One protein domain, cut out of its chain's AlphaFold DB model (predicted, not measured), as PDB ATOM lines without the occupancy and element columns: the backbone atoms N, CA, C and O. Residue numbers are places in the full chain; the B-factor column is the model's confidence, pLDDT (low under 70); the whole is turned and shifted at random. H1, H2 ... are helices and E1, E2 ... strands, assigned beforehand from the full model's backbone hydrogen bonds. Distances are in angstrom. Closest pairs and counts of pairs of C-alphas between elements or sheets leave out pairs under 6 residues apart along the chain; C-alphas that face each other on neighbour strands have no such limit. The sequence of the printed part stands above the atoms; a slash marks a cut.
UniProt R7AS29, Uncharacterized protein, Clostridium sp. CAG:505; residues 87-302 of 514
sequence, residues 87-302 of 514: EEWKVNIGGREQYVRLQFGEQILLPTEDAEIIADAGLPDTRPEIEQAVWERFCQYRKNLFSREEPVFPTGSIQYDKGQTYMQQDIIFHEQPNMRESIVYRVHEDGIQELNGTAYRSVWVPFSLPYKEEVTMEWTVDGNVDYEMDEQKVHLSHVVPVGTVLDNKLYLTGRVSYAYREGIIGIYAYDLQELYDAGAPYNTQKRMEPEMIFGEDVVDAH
ATOM      1  N   GLU A  87     192.404 309.911 197.370       81.19
ATOM      2  CA  GLU A  87     192.488 310.303 198.768       81.19
ATOM      3  C   GLU A  87     191.751 311.638 198.954       81.19
ATOM      4  O   GLU A  87     192.161 312.675 198.424       81.19
ATOM      5  N   GLU A  88     190.608 311.591 199.642       89.50
ATOM      6  CA  GLU A  88     189.739 312.741 199.884       89.50
ATOM      7  C   GLU A  88     189.282 312.751 201.351       89.50
ATOM      8  O   GLU A  88     188.838 311.736 201.891       89.50
ATOM      9  N   TRP A  89     189.329 313.914 202.001       92.81
ATOM     10  CA  TRP A  89     188.837 314.095 203.367       92.81
ATOM     11  C   TRP A  89     187.452 314.716 203.372       92.81
ATOM     12  O   TRP A  89     187.224 315.781 202.798       92.81
ATOM     13  N   LYS A  90     186.526 314.082 204.085       93.00
ATOM     14  CA  LYS A  90     185.192 314.622 204.328       93.00
ATOM     15  C   LYS A  90     185.236 315.678 205.433       93.00
ATOM     16  O   LYS A  90     185.673 315.395 206.546       93.00
ATOM     17  N   VAL A  91     184.738 316.876 205.149       93.75
ATOM     18  CA  VAL A  91     184.797 318.044 206.041       93.75
ATOM     19  C   VAL A  91     183.480 318.821 206.044       93.75
ATOM     20  O   VAL A  91     182.620 318.623 205.184       93.75
ATOM     21  N   ASN A  92     183.310 319.727 207.013       91.62
ATOM     22  CA  ASN A  92     182.184 320.659 207.049       91.62
ATOM     23  C   ASN A  92     182.668 322.089 206.784       91.62
ATOM     24  O   ASN A  92     183.418 322.639 207.584       91.62
ATOM     25  N   ILE A  93     182.207 322.692 205.689       89.38
ATOM     26  CA  ILE A  93     182.511 324.074 205.304       89.38
ATOM     27  C   ILE A  93     181.196 324.846 205.222       89.38
ATOM     28  O   ILE A  93     180.272 324.459 204.505       89.38
ATOM     29  N   GLY A  94     181.069 325.928 205.988       83.75
ATOM     30  CA  GLY A  94     179.881 326.784 205.993       83.75
ATOM     31  C   GLY A  94     178.585 326.054 206.368       83.75
ATOM     32  O   GLY A  94     177.507 326.434 205.908       83.75
ATOM     33  N   GLY A  95     178.666 324.978 207.161       87.31
ATOM     34  CA  GLY A  95     177.520 324.136 207.510       87.31
ATOM     35  C   GLY A  95     177.152 323.096 206.447       87.31
ATOM     36  O   GLY A  95     176.115 322.444 206.583       87.31
ATOM     37  N   ARG A  96     177.964 322.933 205.395       88.38
ATOM     38  CA  ARG A  96     177.759 321.963 204.316       88.38
ATOM     39  C   ARG A  96     178.867 320.927 204.303       88.38
ATOM     40  O   ARG A  96     180.021 321.226 204.582       88.38
ATOM     41  N   GLU A  97     178.495 319.709 203.944       92.06
ATOM     42  CA  GLU A  97     179.451 318.646 203.678       92.06
ATOM     43  C   GLU A  97     180.247 318.965 202.407       92.06
ATOM     44  O   GLU A  97     179.674 319.372 201.393       92.06
ATOM     45  N   GLN A  98     181.563 318.820 202.495       90.94
ATOM     46  CA  GLN A  98     182.507 318.944 201.392       90.94
ATOM     47  C   GLN A  98     183.525 317.811 201.485       90.94
ATOM     48  O   GLN A  98     183.756 317.243 202.551       90.94
ATOM     49  N   TYR A  99     184.162 317.525 200.366       91.88
ATOM     50  CA  TYR A  99     185.271 316.601 200.234       91.88
ATOM     51  C   TYR A  99     186.479 317.402 199.762       91.88
ATOM     52  O   TYR A  99     186.361 318.204 198.836       91.88
ATOM     53  N   VAL A 100     187.611 317.238 200.440       92.00
ATOM     54  CA  VAL A 100     188.844 317.993 200.206       92.00
ATOM     55  C   VAL A 100     189.917 317.052 199.707       92.00
ATOM     56  O   VAL A 100     190.103 315.991 200.292       92.00
ATOM     57  N   ARG A 101     190.667 317.455 198.686       89.88
ATOM     58  CA  ARG A 101     191.839 316.700 198.236       89.88
ATOM     59  C   ARG A 101     192.988 317.579 197.792       89.88
ATOM     60  O   ARG A 101     192.798 318.740 197.420       89.88
ATOM     61  N   LEU A 102     194.167 316.970 197.776       89.25
ATOM     62  CA  LEU A 102     195.395 317.561 197.266       89.25
ATOM     63  C   LEU A 102     195.552 317.272 195.767       89.25
ATOM     64  O   LEU A 102     195.364 316.148 195.309       89.25
ATOM     65  N   GLN A 103     195.924 318.292 195.001       83.75
ATOM     66  CA  GLN A 103     196.430 318.176 193.639       83.75
ATOM     67  C   GLN A 103     197.837 318.772 193.580       83.75
ATOM     68  O   GLN A 103     198.064 319.888 194.041       83.75
ATOM     69  N   PHE A 104     198.791 318.001 193.059       72.88
ATOM     70  CA  PHE A 104     200.186 318.426 192.971       72.88
ATOM     71  C   PHE A 104     200.312 319.707 192.133       72.88
ATOM     72  O   PHE A 104     199.840 319.743 190.992       72.88
ATOM     73  N   GLY A 105     200.917 320.743 192.718       68.25
ATOM     74  CA  GLY A 105     201.165 322.034 192.077       68.25
ATOM     75  C   GLY A 105     202.605 322.189 191.579       68.25
ATOM     76  O   GLY A 105     203.381 321.235 191.537       68.25
ATOM     77  N   GLU A 106     202.961 323.402 191.164       73.50
ATOM     78  CA  GLU A 106     204.308 323.722 190.683       73.50
ATOM     79  C   GLU A 106     205.302 323.922 191.841       73.50
ATOM     80  O   GLU A 106     204.942 324.286 192.963       73.50
ATOM     81  N   GLN A 107     206.584 323.683 191.572       77.50
ATOM     82  CA  GLN A 107     207.673 323.864 192.533       77.50
ATOM     83  C   GLN A 107     208.517 325.067 192.127       77.50
ATOM     84  O   GLN A 107     208.820 325.261 190.950       77.50
ATOM     85  N   ILE A 108     208.906 325.868 193.113       80.94
ATOM     86  CA  ILE A 108     209.579 327.147 192.929       80.94
ATOM     87  C   ILE A 108     210.763 327.224 193.881       80.94
ATOM     88  O   ILE A 108     210.660 326.863 195.048       80.94
ATOM     89  N   LEU A 109     211.894 327.717 193.393       83.94
ATOM     90  CA  LEU A 109     213.093 327.928 194.190       83.94
ATOM     91  C   LEU A 109     213.244 329.431 194.449       83.94
ATOM     92  O   LEU A 109     213.380 330.215 193.512       83.94
ATOM     93  N   LEU A 110     213.171 329.842 195.713       86.19
ATOM     94  CA  LEU A 110     213.346 331.233 196.143       86.19
ATOM     95  C   LEU A 110     214.704 331.407 196.835       86.19
ATOM     96  O   LEU A 110     215.153 330.466 197.477       86.19
ATOM     97  N   PRO A 111     215.356 332.580 196.786       87.06
ATOM     98  CA  PRO A 111     216.605 332.808 197.522       87.06
ATOM     99  C   PRO A 111     216.424 332.631 199.037       87.06
ATOM    100  O   PRO A 111     215.357 332.959 199.561       87.06
ATOM    101  N   THR A 112     217.445 332.172 199.773       84.94
ATOM    102  CA  THR A 112     217.432 332.234 201.252       84.94
ATOM    103  C   THR A 112     217.434 333.695 201.742       84.94
ATOM    104  O   THR A 112     217.819 334.601 201.010       84.94
ATOM    105  N   GLU A 113     216.984 333.960 202.976       83.38
ATOM    106  CA  GLU A 113     216.955 335.327 203.552       83.38
ATOM    107  C   GLU A 113     218.345 335.990 203.595       83.38
ATOM    108  O   GLU A 113     218.460 337.213 203.582       83.38
ATOM    109  N   ASP A 114     219.407 335.185 203.668       85.50
ATOM    110  CA  ASP A 114     220.805 335.612 203.715       85.50
ATOM    111  C   ASP A 114     221.513 335.591 202.351       85.50
ATOM    112  O   ASP A 114     222.718 335.847 202.308       85.50
ATOM    113  N   ALA A 115     220.808 335.254 201.266       87.88
ATOM    114  CA  ALA A 115     221.399 335.140 199.938       87.88
ATOM    115  C   ALA A 115     221.766 336.512 199.355       87.88
ATOM    116  O   ALA A 115     221.024 337.490 199.494       87.88
ATOM    117  N   GLU A 116     222.898 336.576 198.653       91.69
ATOM    118  CA  GLU A 116     223.211 337.721 197.797       91.69
ATOM    119  C   GLU A 116     222.429 337.576 196.485       91.69
ATOM    120  O   GLU A 116     222.491 336.530 195.845       91.69
ATOM    121  N   ILE A 117     221.672 338.608 196.101       94.44
ATOM    122  CA  ILE A 117     220.801 338.589 194.920       94.44
ATOM    123  C   ILE A 117     221.350 339.562 193.876       94.44
ATOM    124  O   ILE A 117     221.543 340.746 194.155       94.44
ATOM    125  N   ILE A 118     221.562 339.067 192.658       94.50
ATOM    126  CA  ILE A 118     221.962 339.857 191.491       94.50
ATOM    127  C   ILE A 118     220.880 339.690 190.426       94.50
ATOM    128  O   ILE A 118     220.703 338.605 189.883       94.50
ATOM    129  N   ALA A 119     220.151 340.760 190.123       94.62
ATOM    130  CA  ALA A 119     219.046 340.733 189.168       94.62
ATOM    131  C   ALA A 119     219.315 341.643 187.962       94.62
ATOM    132  O   ALA A 119     219.891 342.729 188.097       94.62
ATOM    133  N   ASP A 120     218.860 341.220 186.780       94.94
ATOM    134  CA  ASP A 120     218.839 342.077 185.596       94.94
ATOM    135  C   ASP A 120     217.980 343.336 185.818       94.94
ATOM    136  O   ASP A 120     217.016 343.358 186.586       94.94
ATOM    137  N   ALA A 121     218.314 344.421 185.114       90.12
ATOM    138  CA  ALA A 121     217.646 345.707 185.298       90.12
ATOM    139  C   ALA A 121     216.124 345.617 185.063       90.12
ATOM    140  O   ALA A 121     215.671 345.330 183.955       90.12
ATOM    141  N   GLY A 122     215.338 345.957 186.091       86.44
ATOM    142  CA  GLY A 122     213.872 345.919 186.052       86.44
ATOM    143  C   GLY A 122     213.253 344.621 186.582       86.44
ATOM    144  O   GLY A 122     212.027 344.504 186.568       86.44
ATOM    145  N   LEU A 123     214.074 343.678 187.052       91.62
ATOM    146  CA  LEU A 123     213.651 342.506 187.815       91.62
ATOM    147  C   LEU A 123     213.758 342.768 189.329       91.62
ATOM    148  O   LEU A 123     214.497 343.670 189.727       91.62
ATOM    149  N   PRO A 124     213.003 342.033 190.169       92.44
ATOM    150  CA  PRO A 124     213.101 342.164 191.620       92.44
ATOM    151  C   PRO A 124     214.486 341.746 192.126       92.44
ATOM    152  O   PRO A 124     215.000 340.700 191.729       92.44
ATOM    153  N   ASP A 125     215.069 342.548 193.017       93.19
ATOM    154  CA  ASP A 125     216.415 342.339 193.572       93.19
ATOM    155  C   ASP A 125     216.404 342.059 195.085       93.19
ATOM    156  O   ASP A 125     217.453 341.925 195.717       93.19
ATOM    157  N   THR A 126     215.214 341.891 195.666       92.12
ATOM    158  CA  THR A 126     215.028 341.442 197.048       92.12
ATOM    159  C   THR A 126     214.171 340.179 197.112       92.12
ATOM    160  O   THR A 126     213.255 339.983 196.313       92.12
ATOM    161  N   ARG A 127     214.424 339.317 198.105       88.69
ATOM    162  CA  ARG A 127     213.653 338.079 198.312       88.69
ATOM    163  C   ARG A 127     212.130 338.313 198.386       88.69
ATOM    164  O   ARG A 127     211.425 337.609 197.666       88.69
ATOM    165  N   PRO A 128     211.598 339.287 199.159       88.94
ATOM    166  CA  PRO A 128     210.154 339.529 199.207       88.94
ATOM    167  C   PRO A 128     209.562 339.958 197.860       88.94
ATOM    168  O   PRO A 128     208.450 339.562 197.517       88.94
ATOM    169  N   GLU A 129     210.299 340.747 197.076       91.19
ATOM    170  CA  GLU A 129     209.850 341.163 195.746       91.19
ATOM    171  C   GLU A 129     209.878 339.998 194.749       91.19
ATOM    172  O   GLU A 129     208.972 339.891 193.925       91.19
ATOM    173  N   ILE A 130     210.866 339.098 194.842       90.31
ATOM    174  CA  ILE A 130     210.911 337.866 194.039       90.31
ATOM    175  C   ILE A 130     209.715 336.982 194.388       90.31
ATOM    176  O   ILE A 130     208.989 336.564 193.492       90.31
ATOM    177  N   GLU A 131     209.478 336.730 195.674       86.44
ATOM    178  CA  GLU A 131     208.361 335.913 196.155       86.44
ATOM    179  C   GLU A 131     207.009 336.460 195.676       86.44
ATOM    180  O   GLU A 131     206.179 335.718 195.138       86.44
ATOM    181  N   GLN A 132     206.805 337.775 195.801       85.94
ATOM    182  CA  GLN A 132     205.606 338.437 195.304       85.94
ATOM    183  C   GLN A 132     205.489 338.330 193.779       85.94
ATOM    184  O   GLN A 132     204.433 337.954 193.273       85.94
ATOM    185  N   ALA A 133     206.557 338.626 193.036       88.19
ATOM    186  CA  ALA A 133     206.519 338.616 191.579       88.19
ATOM    187  C   ALA A 133     206.311 337.208 191.007       88.19
ATOM    188  O   ALA A 133     205.599 337.040 190.018       88.19
ATOM    189  N   VAL A 134     206.887 336.189 191.643       86.56
ATOM    190  CA  VAL A 134     206.665 334.785 191.302       86.56
ATOM    191  C   VAL A 134     205.202 334.395 191.523       86.56
ATOM    192  O   VAL A 134     204.578 333.809 190.638       86.56
ATOM    193  N   TRP A 135     204.621 334.772 192.663       82.06
ATOM    194  CA  TRP A 135     203.204 334.527 192.929       82.06
ATOM    195  C   TRP A 135     202.282 335.248 191.940       82.06
ATOM    196  O   TRP A 135     201.318 334.663 191.440       82.06
ATOM    197  N   GLU A 136     202.577 336.509 191.619       81.50
ATOM    198  CA  GLU A 136     201.818 337.296 190.647       81.50
ATOM    199  C   GLU A 136     201.904 336.695 189.242       81.50
ATOM    200  O   GLU A 136     200.876 336.572 188.569       81.50
ATOM    201  N   ARG A 137     203.101 336.270 188.814       83.00
ATOM    202  CA  ARG A 137     203.319 335.550 187.551       83.00
ATOM    203  C   ARG A 137     202.494 334.286 187.487       83.00
ATOM    204  O   ARG A 137     201.763 334.104 186.521       83.00
ATOM    205  N   PHE A 138     202.560 333.462 188.525       79.06
ATOM    206  CA  PHE A 138     201.769 332.246 188.628       79.06
ATOM    207  C   PHE A 138     200.266 332.544 188.505       79.06
ATOM    208  O   PHE A 138     199.568 331.951 187.678       79.06
ATOM    209  N   CYS A 139     199.773 333.531 189.264       77.00
ATOM    210  CA  CYS A 139     198.366 333.913 189.228       77.00
ATOM    211  C   CYS A 139     197.930 334.386 187.833       77.00
ATOM    212  O   CYS A 139     196.855 334.020 187.355       77.00
ATOM    213  N   GLN A 140     198.771 335.180 187.168       76.75
ATOM    214  CA  GLN A 140     198.521 335.686 185.821       76.75
ATOM    215  C   GLN A 140     198.621 334.586 184.759       76.75
ATOM    216  O   GLN A 140     197.721 334.478 183.932       76.75
ATOM    217  N   TYR A 141     199.651 333.740 184.796       76.12
ATOM    218  CA  TYR A 141     199.817 332.600 183.891       76.12
ATOM    219  C   TYR A 141     198.593 331.685 183.943       76.12
ATOM    220  O   TYR A 141     197.987 331.389 182.912       76.12
ATOM    221  N   ARG A 142     198.153 331.321 185.154       73.88
ATOM    222  CA  ARG A 142     196.952 330.505 185.350       73.88
ATOM    223  C   ARG A 142     195.710 331.222 184.847       73.88
ATOM    224  O   ARG A 142     194.965 330.631 184.077       73.88
ATOM    225  N   LYS A 143     195.515 332.506 185.163       71.00
ATOM    226  CA  LYS A 143     194.412 333.299 184.593       71.00
ATOM    227  C   LYS A 143     194.417 333.277 183.055       71.00
ATOM    228  O   LYS A 143     193.355 333.122 182.452       71.00
ATOM    229  N   ASN A 144     195.589 333.362 182.430       71.19
ATOM    230  CA  ASN A 144     195.768 333.431 180.978       71.19
ATOM    231  C   ASN A 144     195.565 332.105 180.253       71.19
ATOM    232  O   ASN A 144     194.960 332.101 179.176       71.19
ATOM    233  N   LEU A 145     195.959 330.982 180.872       68.56
ATOM    234  CA  LEU A 145     195.626 329.635 180.392       68.56
ATOM    235  C   LEU A 145     194.116 329.509 180.102       68.56
ATOM    236  O   LEU A 145     193.697 328.747 179.230       68.56
ATOM    237  N   PHE A 146     193.304 330.303 180.805       64.06
ATOM    238  CA  PHE A 146     191.851 330.269 180.738       64.06
ATOM    239  C   PHE A 146     191.199 331.481 180.052       64.06
ATOM    240  O   PHE A 146     190.144 331.315 179.437       64.06
ATOM    241  N   SER A 147     191.798 332.677 180.099       64.50
ATOM    242  CA  SER A 147     191.262 333.897 179.461       64.50
ATOM    243  C   SER A 147     191.698 334.084 178.002       64.50
ATOM    244  O   SER A 147     191.039 334.824 177.270       64.50
ATOM    245  N   ARG A 148     192.765 333.396 177.556       65.06
ATOM    246  CA  ARG A 148     193.445 333.610 176.258       65.06
ATOM    247  C   ARG A 148     194.016 335.022 176.068       65.06
ATOM    248  O   ARG A 148     194.247 335.435 174.933       65.06
ATOM    249  N   GLU A 149     194.228 335.764 177.150       68.00
ATOM    250  CA  GLU A 149     195.024 336.992 177.122       68.00
ATOM    251  C   GLU A 149     196.512 336.614 177.148       68.00
ATOM    252  O   GLU A 149     196.912 335.732 177.905       68.00
ATOM    253  N   GLU A 150     197.335 337.235 176.298       65.19
ATOM    254  CA  GLU A 150     198.788 337.029 176.343       65.19
ATOM    255  C   GLU A 150     199.374 337.876 177.484       65.19
ATOM    256  O   GLU A 150     199.278 339.109 177.425       65.19
ATOM    257  N   PRO A 151     199.969 337.268 178.527       68.06
ATOM    258  CA  PRO A 151     200.720 338.043 179.498       68.06
ATOM    259  C   PRO A 151     201.960 338.637 178.839       68.06
ATOM    260  O   PRO A 151     202.598 338.002 178.002       68.06
ATOM    261  N   VAL A 152     202.352 339.825 179.289       73.62
ATOM    262  CA  VAL A 152     203.672 340.382 178.988       73.62
ATOM    263  C   VAL A 152     204.440 340.456 180.293       73.62
ATOM    264  O   VAL A 152     204.164 341.307 181.138       73.62
ATOM    265  N   PHE A 153     205.400 339.553 180.448       78.38
ATOM    266  CA  PHE A 153     206.280 339.509 181.605       78.38
ATOM    267  C   PHE A 153     207.662 340.077 181.257       78.38
ATOM    268  O   PHE A 153     208.142 339.861 180.142       78.38
ATOM    269  N   PRO A 154     208.327 340.801 182.179       82.81
ATOM    270  CA  PRO A 154     209.716 341.195 181.974       82.81
ATOM    271  C   PRO A 154     210.602 339.945 181.879       82.81
ATOM    272  O   PRO A 154     210.387 338.969 182.594       82.81
ATOM    273  N   THR A 155     211.588 339.959 180.990       88.88
ATOM    274  CA  THR A 155     212.511 338.835 180.788       88.88
ATOM    275  C   THR A 155     213.885 339.155 181.335       88.88
ATOM    276  O   THR A 155     214.321 340.303 181.235       88.88
ATOM    277  N   GLY A 156     214.589 338.138 181.808       91.31
ATOM    278  CA  GLY A 156     215.965 338.254 182.273       91.31
ATOM    279  C   GLY A 156     216.280 337.179 183.299       91.31
ATOM    280  O   GLY A 156     215.543 336.200 183.426       91.31
ATOM    281  N   SER A 157     217.360 337.394 184.029       92.56
ATOM    282  CA  SER A 157     217.905 336.453 184.993       92.56
ATOM    283  C   SER A 157     218.018 337.070 186.386       92.56
ATOM    284  O   SER A 157     218.265 338.271 186.547       92.56
ATOM    285  N   ILE A 158     217.816 336.230 187.396       92.94
ATOM    286  CA  ILE A 158     218.113 336.528 188.797       92.94
ATOM    287  C   ILE A 158     219.069 335.448 189.292       92.94
ATOM    288  O   ILE A 158     218.754 334.261 189.212       92.94
ATOM    289  N   GLN A 159     220.227 335.858 189.794       92.38
ATOM    290  CA  GLN A 159     221.268 334.985 190.325       92.38
ATOM    291  C   GLN A 159     221.349 335.112 191.841       92.38
ATOM    292  O   GLN A 159     221.261 336.219 192.379       92.38
ATOM    293  N   TYR A 160     221.510 333.982 192.524       90.69
ATOM    294  CA  TYR A 160     221.703 333.938 193.971       90.69
ATOM    295  C   TYR A 160     222.488 332.697 194.408       90.69
ATOM    296  O   TYR A 160     222.402 331.641 193.788       90.69
ATOM    297  N   ASP A 161     223.257 332.813 195.492       83.81
ATOM    298  CA  ASP A 161     224.195 331.783 195.966       83.81
ATOM    299  C   ASP A 161     223.535 330.637 196.756       83.81
ATOM    300  O   ASP A 161     224.159 329.595 196.979       83.81
ATOM    301  N   LYS A 162     222.288 330.834 197.210       81.69
ATOM    302  CA  LYS A 162     221.515 329.873 198.012       81.69
ATOM    303  C   LYS A 162     220.013 330.004 197.785       81.69
ATOM    304  O   LYS A 162     219.479 331.111 197.786       81.69
ATOM    305  N   GLY A 163     219.311 328.873 197.709       79.50
ATOM    306  CA  GLY A 163     217.853 328.833 197.534       79.50
ATOM    307  C   GLY A 163     217.118 327.938 198.535       79.50
ATOM    308  O   GLY A 163     217.720 327.041 199.113       79.50
ATOM    309  N   GLN A 164     215.818 328.176 198.710       81.56
ATOM    310  CA  GLN A 164     214.824 327.388 199.441       81.56
ATOM    311  C   GLN A 164     213.669 327.023 198.509       81.56
ATOM    312  O   GLN A 164     213.161 327.873 197.774       81.56
ATOM    313  N   THR A 165     213.217 325.775 198.568       78.50
ATOM    314  CA  THR A 165     212.102 325.310 197.742       78.50
ATOM    315  C   THR A 165     210.767 325.660 198.383       78.50
ATOM    316  O   THR A 165     210.435 325.219 199.475       78.50
ATOM    317  N   TYR A 166     209.945 326.398 197.661       79.56
ATOM    318  CA  TYR A 166     208.539 326.593 197.955       79.56
ATOM    319  C   TYR A 166     207.747 325.788 196.955       79.56
ATOM    320  O   TYR A 166     208.023 325.803 195.758       79.56
ATOM    321  N   MET A 167     206.748 325.070 197.430       78.56
ATOM    322  CA  MET A 167     205.937 324.278 196.532       78.56
ATOM    323  C   MET A 167     204.488 324.660 196.695       78.56
ATOM    324  O   MET A 167     203.947 324.769 197.797       78.56
ATOM    325  N   GLN A 168     203.882 324.904 195.551       79.69
ATOM    326  CA  GLN A 168     202.484 325.195 195.446       79.69
ATOM    327  C   GLN A 168     201.714 323.895 195.662       79.69
ATOM    328  O   GLN A 168     202.013 322.862 195.061       79.69
ATOM    329  N   GLN A 169     200.693 323.967 196.500       85.69
ATOM    330  CA  GLN A 169     199.755 322.884 196.702       85.69
ATOM    331  C   GLN A 169     198.352 323.354 196.342       85.69
ATOM    332  O   GLN A 169     197.833 324.299 196.941       85.69
ATOM    333  N   ASP A 170     197.729 322.679 195.378       85.75
ATOM    334  CA  ASP A 170     196.354 322.950 194.985       85.75
ATOM    335  C   ASP A 170     195.375 322.117 195.807       85.75
ATOM    336  O   ASP A 170     195.539 320.917 196.004       85.75
ATOM    337  N   ILE A 171     194.351 322.771 196.332       88.25
ATOM    338  CA  ILE A 171     193.391 322.188 197.258       88.25
ATOM    339  C   ILE A 171     192.025 322.304 196.609       88.25
ATOM    340  O   ILE A 171     191.540 323.400 196.317       88.25
ATOM    341  N   ILE A 172     191.414 321.154 196.362       87.75
ATOM    342  CA  ILE A 172     190.122 321.076 195.697       87.75
ATOM    343  C   ILE A 172     189.073 320.711 196.737       87.75
ATOM    344  O   ILE A 172     189.250 319.750 197.478       87.75
ATOM    345  N   PHE A 173     187.990 321.477 196.761       88.50
ATOM    346  CA  PHE A 173     186.777 321.216 197.526       88.50
ATOM    347  C   PHE A 173     185.689 320.747 196.563       88.50
ATOM    348  O   PHE A 173     185.540 321.337 195.492       88.50
ATOM    349  N   HIS A 174     184.924 319.722 196.918       88.19
ATOM    350  CA  HIS A 174     183.782 319.267 196.127       88.19
ATOM    351  C   HIS A 174     182.614 318.767 196.984       88.19
ATOM    352  O   HIS A 174     182.794 318.251 198.080       88.19
ATOM    353  N   GLU A 175     181.393 318.883 196.460       85.81
ATOM    354  CA  GLU A 175     180.159 318.460 197.144       85.81
ATOM    355  C   GLU A 175     179.946 316.935 197.182       85.81
ATOM    356  O   GLU A 175     179.104 316.453 197.940       85.81
ATOM    357  N   GLN A 176     180.667 316.170 196.356       83.31
ATOM    358  CA  GLN A 176     180.526 314.714 196.234       83.31
ATOM    359  C   GLN A 176     181.901 314.028 196.250       83.31
ATOM    360  O   GLN A 176     182.871 314.617 195.756       83.31
ATOM    361  N   PRO A 177     181.991 312.792 196.778       82.75
ATOM    362  CA  PRO A 177     183.222 312.015 196.724       82.75
ATOM    363  C   PRO A 177     183.535 311.603 195.283       82.75
ATOM    364  O   PRO A 177     182.625 311.411 194.469       82.75
ATOM    365  N   ASN A 178     184.820 311.443 194.968       75.69
ATOM    366  CA  ASN A 178     185.326 310.995 193.666       75.69
ATOM    367  C   ASN A 178     184.853 311.859 192.483       75.69
ATOM    368  O   ASN A 178     184.819 311.417 191.327       75.69
ATOM    369  N   MET A 179     184.491 313.118 192.744       76.00
ATOM    370  CA  MET A 179     183.987 314.002 191.706       76.00
ATOM    371  C   MET A 179     185.088 314.296 190.678       76.00
ATOM    372  O   MET A 179     186.200 314.747 191.001       76.00
ATOM    373  N   ARG A 180     184.775 314.036 189.402       70.88
ATOM    374  CA  ARG A 180     185.660 314.381 188.288       70.88
ATOM    375  C   ARG A 180     185.751 315.897 188.171       70.88
ATOM    376  O   ARG A 180     184.734 316.583 188.139       70.88
ATOM    377  N   GLU A 181     186.977 316.393 188.051       66.75
ATOM    378  CA  GLU A 181     187.267 317.820 187.906       66.75
ATOM    379  C   GLU A 181     186.503 318.379 186.710       66.75
ATOM    380  O   GLU A 181     186.706 317.965 185.565       66.75
ATOM    381  N   SER A 182     185.598 319.310 186.985       57.84
ATOM    382  CA  SER A 182     184.875 320.054 185.967       57.84
ATOM    383  C   SER A 182     185.092 321.531 186.237       57.84
ATOM    384  O   SER A 182     184.304 322.183 186.914       57.84
ATOM    385  N   ILE A 183     186.207 322.051 185.732       56.53
ATOM    386  CA  ILE A 183     186.496 323.476 185.831       56.53
ATOM    387  C   ILE A 183     185.907 324.154 184.593       56.53
ATOM    388  O   ILE A 183     186.316 323.868 183.466       56.53
ATOM    389  N   VAL A 184     184.927 325.039 184.784       49.81
ATOM    390  CA  VAL A 184     184.384 325.879 183.708       49.81
ATOM    391  C   VAL A 184     184.634 327.337 184.050       49.81
ATOM    392  O   VAL A 184     184.111 327.871 185.023       49.81
ATOM    393  N   TYR A 185     185.415 327.988 183.198       51.44
ATOM    394  CA  TYR A 185     185.773 329.393 183.325       51.44
ATOM    395  C   TYR A 185     184.669 330.280 182.753       51.44
ATOM    396  O   TYR A 185     184.240 330.092 181.612       51.44
ATOM    397  N   ARG A 186     184.229 331.286 183.516       50.19
ATOM    398  CA  ARG A 186     183.430 332.396 182.983       50.19
ATOM    399  C   ARG A 186     184.295 333.647 182.951       50.19
ATOM    400  O   ARG A 186     184.681 334.175 183.980       50.19
ATOM    401  N   VAL A 187     184.583 334.115 181.741       43.59
ATOM    402  CA  VAL A 187     185.558 335.178 181.430       43.59
ATOM    403  C   VAL A 187     185.122 336.580 181.918       43.59
ATOM    404  O   VAL A 187     185.875 337.538 181.781       43.59
ATOM    405  N   HIS A 188     183.922 336.743 182.495       45.41
ATOM    406  CA  HIS A 188     183.299 338.069 182.659       45.41
ATOM    407  C   HIS A 188     182.705 338.402 184.036       45.41
ATOM    408  O   HIS A 188     182.213 339.513 184.201       45.41
ATOM    409  N   GLU A 189     182.768 337.510 185.022       49.28
ATOM    410  CA  GLU A 189     182.369 337.809 186.406       49.28
ATOM    411  C   GLU A 189     183.510 337.367 187.312       49.28
ATOM    412  O   GLU A 189     183.836 336.191 187.278       49.28
ATOM    413  N   ASP A 190     184.144 338.312 188.011       43.78
ATOM    414  CA  ASP A 190     184.982 338.231 189.224       43.78
ATOM    415  C   ASP A 190     185.866 336.976 189.463       43.78
ATOM    416  O   ASP A 190     186.306 336.720 190.583       43.78
ATOM    417  N   GLY A 191     186.206 336.232 188.407       49.69
ATOM    418  CA  GLY A 191     187.031 335.032 188.439       49.69
ATOM    419  C   GLY A 191     186.273 333.703 188.618       49.69
ATOM    420  O   GLY A 191     185.049 333.677 188.649       49.69
ATOM    421  N   ILE A 192     187.010 332.575 188.658       48.47
ATOM    422  CA  ILE A 192     186.503 331.189 188.840       48.47
ATOM    423  C   ILE A 192     185.263 331.153 189.753       48.47
ATOM    424  O   ILE A 192     185.383 331.251 190.974       48.47
ATOM    425  N   GLN A 193     184.087 330.965 189.150       52.16
ATOM    426  CA  GLN A 193     182.893 330.539 189.865       52.16
ATOM    427  C   GLN A 193     182.994 329.037 190.093       52.16
ATOM    428  O   GLN A 193     183.247 328.274 189.159       52.16
ATOM    429  N   GLU A 194     182.776 328.645 191.345       58.75
ATOM    430  CA  GLU A 194     182.403 327.295 191.745       58.75
ATOM    431  C   GLU A 194     181.439 326.719 190.704       58.75
ATOM    432  O   GLU A 194     180.375 327.291 190.449       58.75
ATOM    433  N   LEU A 195     181.814 325.627 190.042       58.56
ATOM    434  CA  LEU A 195     180.958 325.027 189.028       58.56
ATOM    435  C   LEU A 195     180.750 323.559 189.344       58.56
ATOM    436  O   LEU A 195     181.687 322.839 189.673       58.56
ATOM    437  N   ASN A 196     179.484 323.147 189.292       62.09
ATOM    438  CA  ASN A 196     179.030 321.825 189.717       62.09
ATOM    439  C   ASN A 196     179.452 321.467 191.155       62.09
ATOM    440  O   ASN A 196     179.659 320.300 191.451       62.09
ATOM    441  N   GLY A 197     179.593 322.456 192.044       70.12
ATOM    442  CA  GLY A 197     179.951 322.206 193.440       70.12
ATOM    443  C   GLY A 197     181.441 321.953 193.675       70.12
ATOM    444  O   GLY A 197     181.773 321.392 194.708       70.12
ATOM    445  N   THR A 198     182.338 322.321 192.745       78.12
ATOM    446  CA  THR A 198     183.801 322.265 192.937       78.12
ATOM    447  C   THR A 198     184.409 323.654 193.168       78.12
ATOM    448  O   THR A 198     184.176 324.568 192.376       78.12
ATOM    449  N   ALA A 199     185.248 323.799 194.197       80.75
ATOM    450  CA  ALA A 199     186.001 325.007 194.533       80.75
ATOM    451  C   ALA A 199     187.515 324.729 194.508       80.75
ATOM    452  O   ALA A 199     187.986 323.787 195.135       80.75
ATOM    453  N   TYR A 200     188.285 325.569 193.812       80.94
ATOM    454  CA  TYR A 200     189.745 325.452 193.725       80.94
ATOM    455  C   TYR A 200     190.429 326.479 194.622       80.94
ATOM    456  O   TYR A 200     190.065 327.659 194.587       80.94
ATOM    457  N   ARG A 201     191.404 326.050 195.414       84.62
ATOM    458  CA  ARG A 201     192.255 326.891 196.264       84.62
ATOM    459  C   ARG A 201     193.713 326.504 196.035       84.62
ATOM    460  O   ARG A 201     193.983 325.403 195.571       84.62
ATOM    461  N   SER A 202     194.640 327.397 196.359       80.94
ATOM    462  CA  SER A 202     196.076 327.129 196.227       80.94
ATOM    463  C   SER A 202     196.818 327.771 197.385       80.94
ATOM    464  O   SER A 202     196.494 328.894 197.776       80.94
ATOM    465  N   VAL A 203     197.809 327.066 197.917       84.38
ATOM    466  CA  VAL A 203     198.661 327.531 199.017       84.38
ATOM    467  C   VAL A 203     200.131 327.289 198.695       84.38
ATOM    468  O   VAL A 203     200.453 326.433 197.873       84.38
ATOM    469  N   TRP A 204     201.023 328.026 199.355       81.62
ATOM    470  CA  TRP A 204     202.463 327.776 199.309       81.62
ATOM    471  C   TRP A 204     202.898 327.019 200.545       81.62
ATOM    472  O   TRP A 204     202.791 327.531 201.653       81.62
ATOM    473  N   VAL A 205     203.449 325.830 200.356       81.25
ATOM    474  CA  VAL A 205     204.068 325.067 201.433       81.25
ATOM    475  C   VAL A 205     205.576 325.347 201.410       81.25
ATOM    476  O   VAL A 205     206.231 325.021 200.413       81.25
ATOM    477  N   PRO A 206     206.138 325.988 202.452       77.94
ATOM    478  CA  PRO A 206     207.567 326.259 202.514       77.94
ATOM    479  C   PRO A 206     208.355 324.979 202.808       77.94
ATOM    480  O   PRO A 206     208.059 324.264 203.764       77.94
ATOM    481  N   PHE A 207     209.432 324.734 202.067       76.50
ATOM    482  CA  PHE A 207     210.426 323.717 202.405       76.50
ATOM    483  C   PHE A 207     211.797 324.365 202.496       76.50
ATOM    484  O   PHE A 207     212.319 324.951 201.546       76.50
ATOM    485  N   SER A 208     212.425 324.243 203.660       71.94
ATOM    486  CA  SER A 208     213.781 324.743 203.844       71.94
ATOM    487  C   SER A 208     214.768 323.693 203.354       71.94
ATOM    488  O   SER A 208     215.456 323.065 204.145       71.94
ATOM    489  N   LEU A 209     214.831 323.485 202.042       70.88
ATOM    490  CA  LEU A 209     215.840 322.637 201.403       70.88
ATOM    491  C   LEU A 209     216.926 323.547 200.816       70.88
ATOM    492  O   LEU A 209     216.771 324.002 199.683       70.88
ATOM    493  N   PRO A 210     217.969 323.902 201.593       64.62
ATOM    494  CA  PRO A 210     218.987 324.825 201.135       64.62
ATOM    495  C   PRO A 210     219.821 324.200 200.016       64.62
ATOM    496  O   PRO A 210     220.482 323.175 200.199       64.62
ATOM    497  N   TYR A 211     219.866 324.874 198.874       71.56
ATOM    498  CA  TYR A 211     220.869 324.602 197.846       71.56
ATOM    499  C   TYR A 211     222.145 325.382 198.180       71.56
ATOM    500  O   TYR A 211     222.080 326.514 198.656       71.56
ATOM    501  N   LYS A 212     223.310 324.745 197.998       68.62
ATOM    502  CA  LYS A 212     224.633 325.296 198.375       68.62
ATOM    503  C   LYS A 212     225.376 325.960 197.210       68.62
ATOM    504  O   LYS A 212     226.479 326.458 197.413       68.62
ATOM    505  N   GLU A 213     224.831 325.859 196.009       76.44
ATOM    506  CA  GLU A 213     225.452 326.283 194.756       76.44
ATOM    507  C   GLU A 213     224.642 327.440 194.163       76.44
ATOM    508  O   GLU A 213     223.477 327.632 194.519       76.44
ATOM    509  N   GLU A 214     225.277 328.200 193.275       85.38
ATOM    510  CA  GLU A 214     224.663 329.341 192.606       85.38
ATOM    511  C   GLU A 214     223.493 328.888 191.723       85.38
ATOM    512  O   GLU A 214     223.595 327.933 190.951       85.38
ATOM    513  N   VAL A 215     222.370 329.584 191.856       87.19
ATOM    514  CA  VAL A 215     221.141 329.335 191.114       87.19
ATOM    515  C   VAL A 215     220.908 330.499 190.171       87.19
ATOM    516  O   VAL A 215     220.920 331.656 190.589       87.19
ATOM    517  N   THR A 216     220.627 330.186 188.909       90.06
ATOM    518  CA  THR A 216     220.101 331.155 187.944       90.06
ATOM    519  C   THR A 216     218.613 330.890 187.735       90.06
ATOM    520  O   THR A 216     218.226 329.825 187.259       90.06
ATOM    521  N   MET A 217     217.776 331.856 188.113       90.50
ATOM    522  CA  MET A 217     216.339 331.870 187.850       90.50
ATOM    523  C   MET A 217     216.080 332.656 186.556       90.50
ATOM    524  O   MET A 217     216.244 333.875 186.516       90.50
ATOM    525  N   GLU A 218     215.671 331.953 185.504       89.75
ATOM    526  CA  GLU A 218     215.400 332.484 184.164       89.75
ATOM    527  C   GLU A 218     213.917 332.841 184.021       89.75
ATOM    528  O   GLU A 218     213.027 332.008 184.217       89.75
ATOM    529  N   TRP A 219     213.635 334.095 183.667       88.31
ATOM    530  CA  TRP A 219     212.283 334.604 183.449       88.31
ATOM    531  C   TRP A 219     211.988 334.702 181.957       88.31
ATOM    532  O   TRP A 219     212.534 335.554 181.248       88.31
ATOM    533  N   THR A 220     211.071 333.866 181.479       82.81
ATOM    534  CA  THR A 220     210.741 333.771 180.055       82.81
ATOM    535  C   THR A 220     209.560 334.668 179.662       82.81
ATOM    536  O   THR A 220     208.777 335.134 180.498       82.81
ATOM    537  N   VAL A 221     209.416 334.913 178.351       79.56
ATOM    538  CA  VAL A 221     208.333 335.740 177.777       79.56
ATOM    539  C   VAL A 221     206.938 335.149 177.986       79.56
ATOM    540  O   VAL A 221     205.965 335.894 178.029       79.56
ATOM    541  N   ASP A 222     206.831 333.825 178.100       72.81
ATOM    542  CA  ASP A 222     205.575 333.089 178.283       72.81
ATOM    543  C   ASP A 222     205.166 332.950 179.759       72.81
ATOM    544  O   ASP A 222     204.101 332.407 180.053       72.81
ATOM    545  N   GLY A 223     205.964 333.504 180.680       71.31
ATOM    546  CA  GLY A 223     205.670 333.542 182.112       71.31
ATOM    547  C   GLY A 223     206.189 332.358 182.909       71.31
ATOM    548  O   GLY A 223     205.976 332.328 184.120       71.31
ATOM    549  N   ASN A 224     206.889 331.432 182.257       76.62
ATOM    550  CA  ASN A 224     207.558 330.337 182.938       76.62
ATOM    551  C   ASN A 224     208.777 330.847 183.721       76.62
ATOM    552  O   ASN A 224     209.373 331.889 183.414       76.62
ATOM    553  N   VAL A 225     209.114 330.097 184.766       81.44
ATOM    554  CA  VAL A 225     210.317 330.298 185.568       81.44
ATOM    555  C   VAL A 225     211.123 329.012 185.488       81.44
ATOM    556  O   VAL A 225     210.681 327.973 185.977       81.44
ATOM    557  N   ASP A 226     212.288 329.098 184.854       83.56
ATOM    558  CA  ASP A 226     213.241 327.997 184.744       83.56
ATOM    559  C   ASP A 226     214.390 328.214 185.740       83.56
ATOM    560  O   ASP A 226     214.734 329.347 186.080       83.56
ATOM    561  N   TYR A 227     214.992 327.119 186.203       83.69
ATOM    562  CA  TYR A 227     216.124 327.149 187.128       83.69
ATOM    563  C   TYR A 227     217.307 326.391 186.534       83.69
ATOM    564  O   TYR A 227     217.156 325.240 186.105       83.69
ATOM    565  N   GLU A 228     218.483 327.014 186.549       81.00
ATOM    566  CA  GLU A 228     219.746 326.419 186.104       81.00
ATOM    567  C   GLU A 228     220.813 326.453 187.210       81.00
ATOM    568  O   GLU A 228     220.907 327.417 187.974       81.00
ATOM    569  N   MET A 229     221.622 325.390 187.273       72.94
ATOM    570  CA  MET A 229     222.805 325.238 188.132       72.94
ATOM    571  C   MET A 229     223.951 324.672 187.288       72.94
ATOM    572  O   MET A 229     223.763 323.635 186.655       72.94
ATOM    573  N   ASP A 230     225.120 325.320 187.252       65.81
ATOM    574  CA  ASP A 230     226.289 324.866 186.469       65.81
ATOM    575  C   ASP A 230     225.946 324.451 185.013       65.81
ATOM    576  O   ASP A 230     226.365 323.395 184.529       65.81
ATOM    577  N   GLU A 231     225.145 325.265 184.311       63.25
ATOM    578  CA  GLU A 231     224.639 325.002 182.944       63.25
ATOM    579  C   GLU A 231     223.732 323.749 182.816       63.25
ATOM    580  O   GLU A 231     223.511 323.230 181.717       63.25
ATOM    581  N   GLN A 232     223.186 323.241 183.926       62.19
ATOM    582  CA  GLN A 232     222.218 322.140 183.965       62.19
ATOM    583  C   GLN A 232     220.853 322.617 184.466       62.19
ATOM    584  O   GLN A 232     220.749 323.301 185.482       62.19
ATOM    585  N   LYS A 233     219.779 322.196 183.786       69.25
ATOM    586  CA  LYS A 233     218.407 322.445 184.246       69.25
ATOM    587  C   LYS A 233     218.114 321.679 185.536       69.25
ATOM    588  O   LYS A 233     218.365 320.475 185.617       69.25
ATOM    589  N   VAL A 234     217.522 322.361 186.512       65.69
ATOM    590  CA  VAL A 234     217.123 321.758 187.787       65.69
ATOM    591  C   VAL A 234     215.817 320.982 187.609       65.69
ATOM    592  O   VAL A 234     214.789 321.537 187.226       65.69
ATOM    593  N   HIS A 235     215.837 319.690 187.935       64.88
ATOM    594  CA  HIS A 235     214.625 318.885 188.079       64.88
ATOM    595  C   HIS A 235     214.217 318.841 189.558       64.88
ATOM    596  O   HIS A 235     214.876 318.194 190.367       64.88
ATOM    597  N   LEU A 236     213.126 319.525 189.915       66.19
ATOM    598  CA  LEU A 236     212.629 319.648 191.297       66.19
ATOM    599  C   LEU A 236     211.795 318.432 191.775       66.19
ATOM    600  O   LEU A 236     211.223 318.441 192.862       66.19
ATOM    601  N   SER A 237     211.763 317.339 191.002       59.03
ATOM    602  CA  SER A 237     210.817 316.210 191.102       59.03
ATOM    603  C   SER A 237     210.820 315.385 192.403       59.03
ATOM    604  O   SER A 237     210.148 314.357 192.460       59.03
ATOM    605  N   HIS A 238     211.560 315.779 193.438       66.31
ATOM    606  CA  HIS A 238     211.798 314.935 194.613       66.31
ATOM    607  C   HIS A 238     211.173 315.433 195.916       66.31
ATOM    608  O   HIS A 238     211.467 314.866 196.961       66.31
ATOM    609  N   VAL A 239     210.309 316.450 195.883       70.88
ATOM    610  CA  VAL A 239     209.528 316.878 197.056       70.88
ATOM    611  C   VAL A 239     208.057 316.891 196.688       70.88
ATOM    612  O   VAL A 239     207.661 317.587 195.759       70.88
ATOM    613  N   VAL A 240     207.250 316.114 197.401       77.19
ATOM    614  CA  VAL A 240     205.814 315.990 197.148       77.19
ATOM    615  C   VAL A 240     205.063 316.370 198.423       77.19
ATOM    616  O   VAL A 240     205.411 315.886 199.499       77.19
ATOM    617  N   PRO A 241     204.045 317.235 198.339       80.19
ATOM    618  CA  PRO A 241     203.224 317.589 199.484       80.19
ATOM    619  C   PRO A 241     202.401 316.376 199.855       80.19
ATOM    620  O   PRO A 241     201.776 315.740 199.008       80.19
ATOM    621  N   VAL A 242     202.367 316.104 201.140       87.44
ATOM    622  CA  VAL A 242     201.507 315.093 201.734       87.44
ATOM    623  C   VAL A 242     200.806 315.741 202.910       87.44
ATOM    624  O   VAL A 242     201.324 316.692 203.506       87.44
ATOM    625  N   GLY A 243     199.599 315.292 203.216       92.00
ATOM    626  CA  GLY A 243     198.790 315.988 204.192       92.00
ATOM    627  C   GLY A 243     197.670 315.159 204.760       92.00
ATOM    628  O   GLY A 243     197.395 314.064 204.296       92.00
ATOM    629  N   THR A 244     197.027 315.722 205.771       94.06
ATOM    630  CA  THR A 244     195.882 315.120 206.440       94.06
ATOM    631  C   THR A 244     194.969 316.212 206.984       94.06
ATOM    632  O   THR A 244     195.400 317.349 207.198       94.06
ATOM    633  N   VAL A 245     193.702 315.882 207.222       95.19
ATOM    634  CA  VAL A 245     192.741 316.809 207.826       95.19
ATOM    635  C   VAL A 245     192.398 316.368 209.241       95.19
ATOM    636  O   VAL A 245     191.993 315.231 209.466       95.19
ATOM    637  N   LEU A 246     192.499 317.304 210.186       94.31
ATOM    638  CA  LEU A 246     192.095 317.118 211.578       94.31
ATOM    639  C   LEU A 246     191.445 318.408 212.099       94.31
ATOM    640  O   LEU A 246     192.010 319.491 211.961       94.31
ATOM    641  N   ASP A 247     190.253 318.305 212.690       91.12
ATOM    642  CA  ASP A 247     189.496 319.434 213.262       91.12
ATOM    643  C   ASP A 247     189.350 320.656 212.332       91.12
ATOM    644  O   ASP A 247     189.584 321.796 212.731       91.12
ATOM    645  N   ASN A 248     188.950 320.425 211.077       90.75
ATOM    646  CA  ASN A 248     188.790 321.456 210.035       90.75
ATOM    647  C   ASN A 248     190.078 322.211 209.660       90.75
ATOM    648  O   ASN A 248     190.012 323.222 208.959       90.75
ATOM    649  N   LYS A 249     191.249 321.722 210.074       94.62
ATOM    650  CA  LYS A 249     192.538 322.192 209.574       94.62
ATOM    651  C   LYS A 249     193.146 321.160 208.632       94.62
ATOM    652  O   LYS A 249     193.094 319.961 208.902       94.62
ATOM    653  N   LEU A 250     193.735 321.638 207.542       94.56
ATOM    654  CA  LEU A 250     194.599 320.853 206.670       94.56
ATOM    655  C   LEU A 250     196.037 320.994 207.158       94.56
ATOM    656  O   LEU A 250     196.563 322.105 207.188       94.56
ATOM    657  N   TYR A 251     196.663 319.875 207.502       93.62
ATOM    658  CA  TYR A 251     198.072 319.803 207.865       93.62
ATOM    659  C   TYR A 251     198.861 319.279 206.672       93.62
ATOM    660  O   TYR A 251     198.507 318.244 206.113       93.62
ATOM    661  N   LEU A 252     199.915 319.989 206.282       91.12
ATOM    662  CA  LEU A 252     200.781 319.661 205.154       91.12
ATOM    663  C   LEU A 252     202.227 319.495 205.619       91.12
ATOM    664  O   LEU A 252     202.728 320.282 206.422       91.12
ATOM    665  N   THR A 253     202.907 318.502 205.061       87.44
ATOM    666  CA  THR A 253     204.355 318.306 205.164       87.44
ATOM    667  C   THR A 253     204.912 317.838 203.813       87.44
ATOM    668  O   THR A 253     204.176 317.740 202.829       87.44
ATOM    669  N   GLY A 254     206.221 317.611 203.725       79.88
ATOM    670  CA  GLY A 254     206.907 317.288 202.473       79.88
ATOM    671  C   GLY A 254     207.484 315.892 202.495       79.88
ATOM    672  O   GLY A 254     208.397 315.618 203.266       79.88
ATOM    673  N   ARG A 255     207.005 315.033 201.601       76.62
ATOM    674  CA  ARG A 255     207.646 313.758 201.302       76.62
ATOM    675  C   ARG A 255     208.846 314.000 200.395       76.62
ATOM    676  O   ARG A 255     208.687 314.547 199.306       76.62
ATOM    677  N   VAL A 256     210.031 313.570 200.823       71.19
ATOM    678  CA  VAL A 256     211.273 313.699 200.039       71.19
ATOM    679  C   VAL A 256     211.611 312.366 199.374       71.19
ATOM    680  O   VAL A 256     211.483 311.316 199.999       71.19
ATOM    681  N   SER A 257     212.020 312.390 198.103       64.00
ATOM    682  CA  SER A 257     212.477 311.217 197.351       64.00
ATOM    683  C   SER A 257     213.977 311.279 197.019       64.00
ATOM    684  O   SER A 257     214.636 312.305 197.181       64.00
ATOM    685  N   TYR A 258     214.516 310.131 196.598       55.62
ATOM    686  CA  TYR A 258     215.933 309.767 196.443       55.62
ATOM    687  C   TYR A 258     216.759 310.756 195.596       55.62
ATOM    688  O   TYR A 258     217.006 310.484 194.426       55.62
ATOM    689  N   ALA A 259     217.189 311.897 196.152       50.38
ATOM    690  CA  ALA A 259     218.166 312.775 195.489       50.38
ATOM    691  C   ALA A 259     218.787 313.905 196.334       50.38
ATOM    692  O   ALA A 259     219.802 314.449 195.895       50.38
ATOM    693  N   TYR A 260     218.227 314.314 197.480       57.16
ATOM    694  CA  TYR A 260     218.618 315.604 198.070       57.16
ATOM    695  C   TYR A 260     219.577 315.557 199.266       57.16
ATOM    696  O   TYR A 260     219.644 314.599 200.033       57.16
ATOM    697  N   ARG A 261     220.362 316.641 199.356       61.03
ATOM    698  CA  ARG A 261     221.242 316.996 200.474       61.03
ATOM    699  C   ARG A 261     220.399 317.609 201.604       61.03
ATOM    700  O   ARG A 261     219.328 318.140 201.339       61.03
ATOM    701  N   GLU A 262     220.938 317.528 202.820       70.06
ATOM    702  CA  GLU A 262     220.419 318.079 204.085       70.06
ATOM    703  C   GLU A 262     219.511 319.315 203.934       70.06
ATOM    704  O   GLU A 262     219.911 320.330 203.361       70.06
ATOM    705  N   GLY A 263     218.324 319.260 204.528       73.88
ATOM    706  CA  GLY A 263     217.398 320.372 204.671       73.88
ATOM    707  C   GLY A 263     216.487 320.192 205.876       73.88
ATOM    708  O   GLY A 263     216.725 319.331 206.715       73.88
ATOM    709  N   ILE A 264     215.470 321.036 205.984       76.38
ATOM    710  CA  ILE A 264     214.532 321.086 207.101       76.38
ATOM    711  C   ILE A 264     213.106 321.101 206.555       76.38
ATOM    712  O   ILE A 264     212.769 321.894 205.665       76.38
ATOM    713  N   ILE A 265     212.264 320.235 207.112       80.38
ATOM    714  CA  ILE A 265     210.842 320.139 206.781       80.38
ATOM    715  C   ILE A 265     209.997 320.391 208.029       80.38
ATOM    716  O   ILE A 265     210.329 319.973 209.136       80.38
ATOM    717  N   GLY A 266     208.892 321.108 207.820       83.94
ATOM    718  CA  GLY A 266     207.902 321.412 208.842       83.94
ATOM    719  C   GLY A 266     206.546 320.754 208.599       83.94
ATOM    720  O   GLY A 266     206.307 320.101 207.578       83.94
ATOM    721  N   ILE A 267     205.651 320.977 209.557       88.50
ATOM    722  CA  ILE A 267     204.214 320.739 209.467       88.50
ATOM    723  C   ILE A 267     203.528 322.103 209.459       88.50
ATOM    724  O   ILE A 267     203.683 322.904 210.388       88.50
ATOM    725  N   TYR A 268     202.742 322.347 208.421       89.81
ATOM    726  CA  TYR A 268     202.024 323.595 208.198       89.81
ATOM    727  C   TYR A 268     200.529 323.352 208.270       89.81
ATOM    728  O   TYR A 268     200.034 322.434 207.625       89.81
ATOM    729  N   ALA A 269     199.810 324.180 209.017       92.94
ATOM    730  CA  ALA A 269     198.364 324.103 209.123       92.94
ATOM    731  C   ALA A 269     197.674 325.246 208.378       92.94
ATOM    732  O   ALA A 269     198.104 326.400 208.424       92.94
ATOM    733  N   TYR A 270     196.552 324.908 207.753       93.06
ATOM    734  CA  TYR A 270     195.635 325.835 207.104       93.06
ATOM    735  C   TYR A 270     194.237 325.620 207.659       93.06
ATOM    736  O   TYR A 270     193.741 324.492 207.656       93.06
ATOM    737  N   ASP A 271     193.582 326.687 208.108       93.50
ATOM    738  CA  ASP A 271     192.156 326.626 208.413       93.50
ATOM    739  C   ASP A 271     191.373 326.444 207.106       93.50
ATOM    740  O   ASP A 271     191.475 327.258 206.185       93.50
ATOM    741  N   LEU A 272     190.618 325.347 206.992       93.12
ATOM    742  CA  LEU A 272     189.918 325.016 205.752       93.12
ATOM    743  C   LEU A 272     188.788 325.997 205.442       93.12
ATOM    744  O   LEU A 272     188.518 326.241 204.266       93.12
ATOM    745  N   GLN A 273     188.130 326.556 206.462       91.56
ATOM    746  CA  GLN A 273     187.061 327.530 206.264       91.56
ATOM    747  C   GLN A 273     187.646 328.849 205.767       91.56
ATOM    748  O   GLN A 273     187.176 329.387 204.767       91.56
ATOM    749  N   GLU A 274     188.707 329.344 206.406       91.38
ATOM    750  CA  GLU A 274     189.390 330.552 205.952       91.38
ATOM    751  C   GLU A 274     189.981 330.368 204.551       91.38
ATOM    752  O   GLU A 274     189.929 331.294 203.738       91.38
ATOM    753  N   LEU A 275     190.531 329.184 204.252       89.44
ATOM    754  CA  LEU A 275     191.067 328.853 202.934       89.44
ATOM    755  C   LEU A 275     189.957 328.850 201.888       89.44
ATOM    756  O   LEU A 275     190.112 329.414 200.803       89.44
ATOM    757  N   TYR A 276     188.815 328.252 202.218       87.62
ATOM    758  CA  TYR A 276     187.644 328.292 201.364       87.62
ATOM    759  C   TYR A 276     187.189 329.741 201.128       87.62
ATOM    760  O   TYR A 276     187.028 330.152 199.978       87.62
ATOM    761  N   ASP A 277     187.070 330.553 202.174       85.56
ATOM    762  CA  ASP A 277     186.578 331.932 202.088       85.56
ATOM    763  C   ASP A 277     187.570 332.895 201.418       85.56
ATOM    764  O   ASP A 277     187.169 333.915 200.856       85.56
ATOM    765  N   ALA A 278     188.870 332.578 201.423       81.62
ATOM    766  CA  ALA A 278     189.889 333.345 200.704       81.62
ATOM    767  C   ALA A 278     189.679 333.339 199.178       81.62
ATOM    768  O   ALA A 278     190.196 334.221 198.483       81.62
ATOM    769  N   GLY A 279     188.889 332.389 198.671       76.69
ATOM    770  CA  GLY A 279     188.628 332.212 197.249       76.69
ATOM    771  C   GLY A 279     189.856 331.716 196.486       76.69
ATOM    772  O   GLY A 279     190.912 331.442 197.054       76.69
ATOM    773  N   ALA A 280     189.718 331.571 195.169       74.81
ATOM    774  CA  ALA A 280     190.854 331.198 194.337       74.81
ATOM    775  C   ALA A 280     191.836 332.383 194.225       74.81
ATOM    776  O   ALA A 280     191.403 333.480 193.839       74.81
ATOM    777  N   PRO A 281     193.143 332.183 194.480       69.31
ATOM    778  CA  PRO A 281     194.116 333.276 194.461       69.31
ATOM    779  C   PRO A 281     194.244 333.943 193.086       69.31
ATOM    780  O   PRO A 281     194.485 335.147 193.008       69.31
ATOM    781  N   TYR A 282     193.948 333.208 192.006       68.50
ATOM    782  CA  TYR A 282     193.836 333.722 190.632       68.50
ATOM    783  C   TYR A 282     192.855 334.892 190.479       68.50
ATOM    784  O   TYR A 282     192.987 335.702 189.560       68.50
ATOM    785  N   ASN A 283     191.856 334.961 191.361       66.12
ATOM    786  CA  ASN A 283     190.770 335.930 191.299       66.12
ATOM    787  C   ASN A 283     190.900 336.982 192.393       66.12
ATOM    788  O   ASN A 283     190.784 338.177 192.134       66.12
ATOM    789  N   THR A 284     191.101 336.525 193.630       66.56
ATOM    790  CA  THR A 284     191.014 337.378 194.816       66.56
ATOM    791  C   THR A 284     192.321 338.100 195.109       66.56
ATOM    792  O   THR A 284     192.314 339.038 195.902       66.56
ATOM    793  N   GLN A 285     193.436 337.658 194.505       66.12
ATOM    794  CA  GLN A 285     194.804 338.089 194.820       66.12
ATOM    795  C   GLN A 285     195.164 337.940 196.311       66.12
ATOM    796  O   GLN A 285     196.201 338.425 196.759       66.12
ATOM    797  N   LYS A 286     194.321 337.256 197.097       70.50
ATOM    798  CA  LYS A 286     194.539 337.038 198.521       70.50
ATOM    799  C   LYS A 286     195.425 335.812 198.683       70.50
ATOM    800  O   LYS A 286     195.030 334.702 198.335       70.50
ATOM    801  N   ARG A 287     196.617 336.026 199.233       74.31
ATOM    802  CA  ARG A 287     197.509 334.954 199.667       74.31
ATOM    803  C   ARG A 287     197.111 334.496 201.068       74.31
ATOM    804  O   ARG A 287     196.853 335.326 201.941       74.31
ATOM    805  N   MET A 288     197.039 333.184 201.261       80.75
ATOM    806  CA  MET A 288     196.914 332.579 202.582       80.75
ATOM    807  C   MET A 288     198.288 332.091 203.026       80.75
ATOM    808  O   MET A 288     198.910 331.303 202.316       80.75
ATOM    809  N   GLU A 289     198.737 332.559 204.186       80.56
ATOM    810  CA  GLU A 289     199.954 332.051 204.812       80.56
ATOM    811  C   GLU A 289     199.636 330.843 205.695       80.56
ATOM    812  O   GLU A 289     198.603 330.853 206.375       80.56
ATOM    813  N   PRO A 290     200.510 329.828 205.731       84.44
ATOM    814  CA  PRO A 290     200.392 328.747 206.695       84.44
ATOM    815  C   PRO A 290     200.647 329.211 208.130       84.44
ATOM    816  O   PRO A 290     201.520 330.040 208.398       84.44
ATOM    817  N   GLU A 291     199.983 328.555 209.076       85.25
ATOM    818  CA  GLU A 291     200.450 328.483 210.457       85.25
ATOM    819  C   GLU A 291     201.524 327.386 210.538       85.25
ATOM    820  O   GLU A 291     201.232 326.208 210.341       85.25
ATOM    821  N   MET A 292     202.782 327.747 210.792       83.44
ATOM    822  CA  MET A 292     203.823 326.747 211.051       83.44
ATOM    823  C   MET A 292     203.601 326.146 212.441       83.44
ATOM    824  O   MET A 292     203.766 326.830 213.451       83.44
ATOM    825  N   ILE A 293     203.221 324.871 212.480       80.88
ATOM    826  CA  ILE A 293     202.923 324.128 213.711       80.88
ATOM    827  C   ILE A 293     204.191 323.458 214.251       80.88
ATOM    828  O   ILE A 293     204.434 323.438 215.452       80.88
ATOM    829  N   PHE A 294     205.026 322.954 213.346       72.75
ATOM    830  CA  PHE A 294     206.320 322.341 213.633       72.75
ATOM    831  C   PHE A 294     207.269 322.636 212.466       72.75
ATOM    832  O   PHE A 294     206.799 322.772 211.339       72.75
ATOM    833  N   GLY A 295     208.578 322.760 212.690       59.81
ATOM    834  CA  GLY A 295     209.463 323.315 211.658       59.81
ATOM    835  C   GLY A 295     210.931 322.918 211.694       59.81
ATOM    836  O   GLY A 295     211.728 323.678 211.158       59.81
ATOM    837  N   GLU A 296     211.326 321.810 212.326       62.12
ATOM    838  CA  GLU A 296     212.761 321.571 212.576       62.12
ATOM    839  C   GLU A 296     213.250 320.132 212.341       62.12
ATOM    840  O   GLU A 296     214.360 319.807 212.760       62.12
ATOM    841  N   ASP A 297     212.493 319.267 211.653       70.12
ATOM    842  CA  ASP A 297     213.036 317.946 211.310       70.12
ATOM    843  C   ASP A 297     214.021 318.051 210.148       70.12
ATOM    844  O   ASP A 297     213.692 318.539 209.061       70.12
ATOM    845  N   VAL A 298     215.240 317.574 210.397       72.38
ATOM    846  CA  VAL A 298     216.290 317.488 209.387       72.38
ATOM    847  C   VAL A 298     215.959 316.344 208.436       72.38
ATOM    848  O   VAL A 298     215.662 315.232 208.869       72.38
ATOM    849  N   VAL A 299     216.026 316.620 207.137       76.25
ATOM    850  CA  VAL A 299     215.918 315.611 206.084       76.25
ATOM    851  C   VAL A 299     217.201 315.558 205.272       76.25
ATOM    852  O   VAL A 299     217.718 316.600 204.889       76.25
ATOM    853  N   ASP A 300     217.738 314.375 204.997       75.69
ATOM    854  CA  ASP A 300     218.966 314.207 204.207       75.69
ATOM    855  C   ASP A 300     218.854 313.028 203.230       75.69
ATOM    856  O   ASP A 300     217.790 312.845 202.665       75.69
ATOM    857  N   ALA A 301     219.909 312.259 202.939       71.81
ATOM    858  CA  ALA A 301     219.809 311.070 202.080       71.81
ATOM    859  C   ALA A 301     219.233 309.833 202.809       71.81
ATOM    860  O   ALA A 301     218.709 308.920 202.165       71.81
ATOM    861  N   HIS A 302     219.320 309.818 204.135       77.56
ATOM    862  CA  HIS A 302     218.993 308.712 205.030       77.56
ATOM    863  C   HIS A 302     217.696 308.982 205.801       77.56
ATOM    864  O   HIS A 302     216.846 308.096 205.921       77.56
TER     865      HIS A 302
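This is residues 87 to 302 of the 514 residues of an uncharacterized protein of Clostridium sp. CAG:505 (UniProt R7AS29). A long sheet, E1 E2 E5 E6, curled like part of a barrel, runs through the middle; the small sheet E3 E4 E7 E8 is partly face to face with it at one end, strands crossed, and the sheet E9 E10 E11 E12 packs on its strands E2, E5 and E6. H2 sits in the long sheet's curl, while residues 127 to 138 of H1 pack where the long and small sheets meet. The printed part has 216 residues with three named helices and twelve named strands, in the order E1 E2 E3 H1 E4 E5 E6 E7 E8 E9 E10 E11 H2 H3 E12; the sheets are antiparallel, in the strand orders just named. The class is mixed, helices and strands; the whole is compact, with a radius of gyration of the C-alphas of 18.0 A and spans of 50 by 44 by 25 A.

E1, residues 89 to 93, and E2, residues 96 to 111, form a hairpin, with N 91 and O 98 2.8 A apart. E2 bends by 61 degrees at residue 106. E5, residues 163 to 174, is antiparallel to E2, with N 103 and O 170 at 2.8 A, and forms a hairpin with E6, residues 198 to 211, with N 169 and O 203 at 2.8 A. E3, residues 117 to 119, and E4, residues 156 to 160, are neighbours, with N 118 and O 159 at 2.9 A. E7, residues 215 to 219, is E4's neighbour, with N 158 and O 217 at 3.0 A, and forms a hairpin with E8, residues 225 to 229, with N 216 and O 228 at 2.9 A. These two sheets make a sandwich, two sheets face to face, with strands at 53 degrees. H1, residues 127 to 147, only grazes both. E9, E10 and E11, residues 239 to 246, 249 to 256 and 263 to 271, form a meander, each strand the antiparallel neighbour of the one before, with N 242 and O 253 at 3.0 A and N 252 and O 268 at 2.8 A. The closest C-alphas of E6 and E11, Leu 209 and Gly 263, are 4.3 A apart. The first sheet curls round H2, residues 272 to 277. H3, residues 281 to 284, touches residues 139 to 143 of H1 alone, the closest C-alphas being Cys 139 and Tyr 282, 4.7 A apart. E12, residues 291 to 299, is E11's neighbour, with N 265 and O 297 at 3.0 A. Every O i to N i+4 pair is within hydrogen-bond range in H2, and 16 of 17 in H1; H3 is too short for one.

E1 begins at C-alpha 89, (188.837, 314.095, 203.367). E2 is 40.9 A long, E5 35.4 A, E6 37.5 A, H1 29.6 A and E11 26.3 A. E12 ends at C-alpha 299, (215.918, 315.611, 206.084).

The C-alphas farthest apart, Gly 95 and Glu 231, are 53.1 A apart. The printed part has no cut. The link from E5 to E6 is long, 23 residues. The mean pLDDT of the printed part is 78.7; among the residues under 70 are 181 to 196 and 230 to 238.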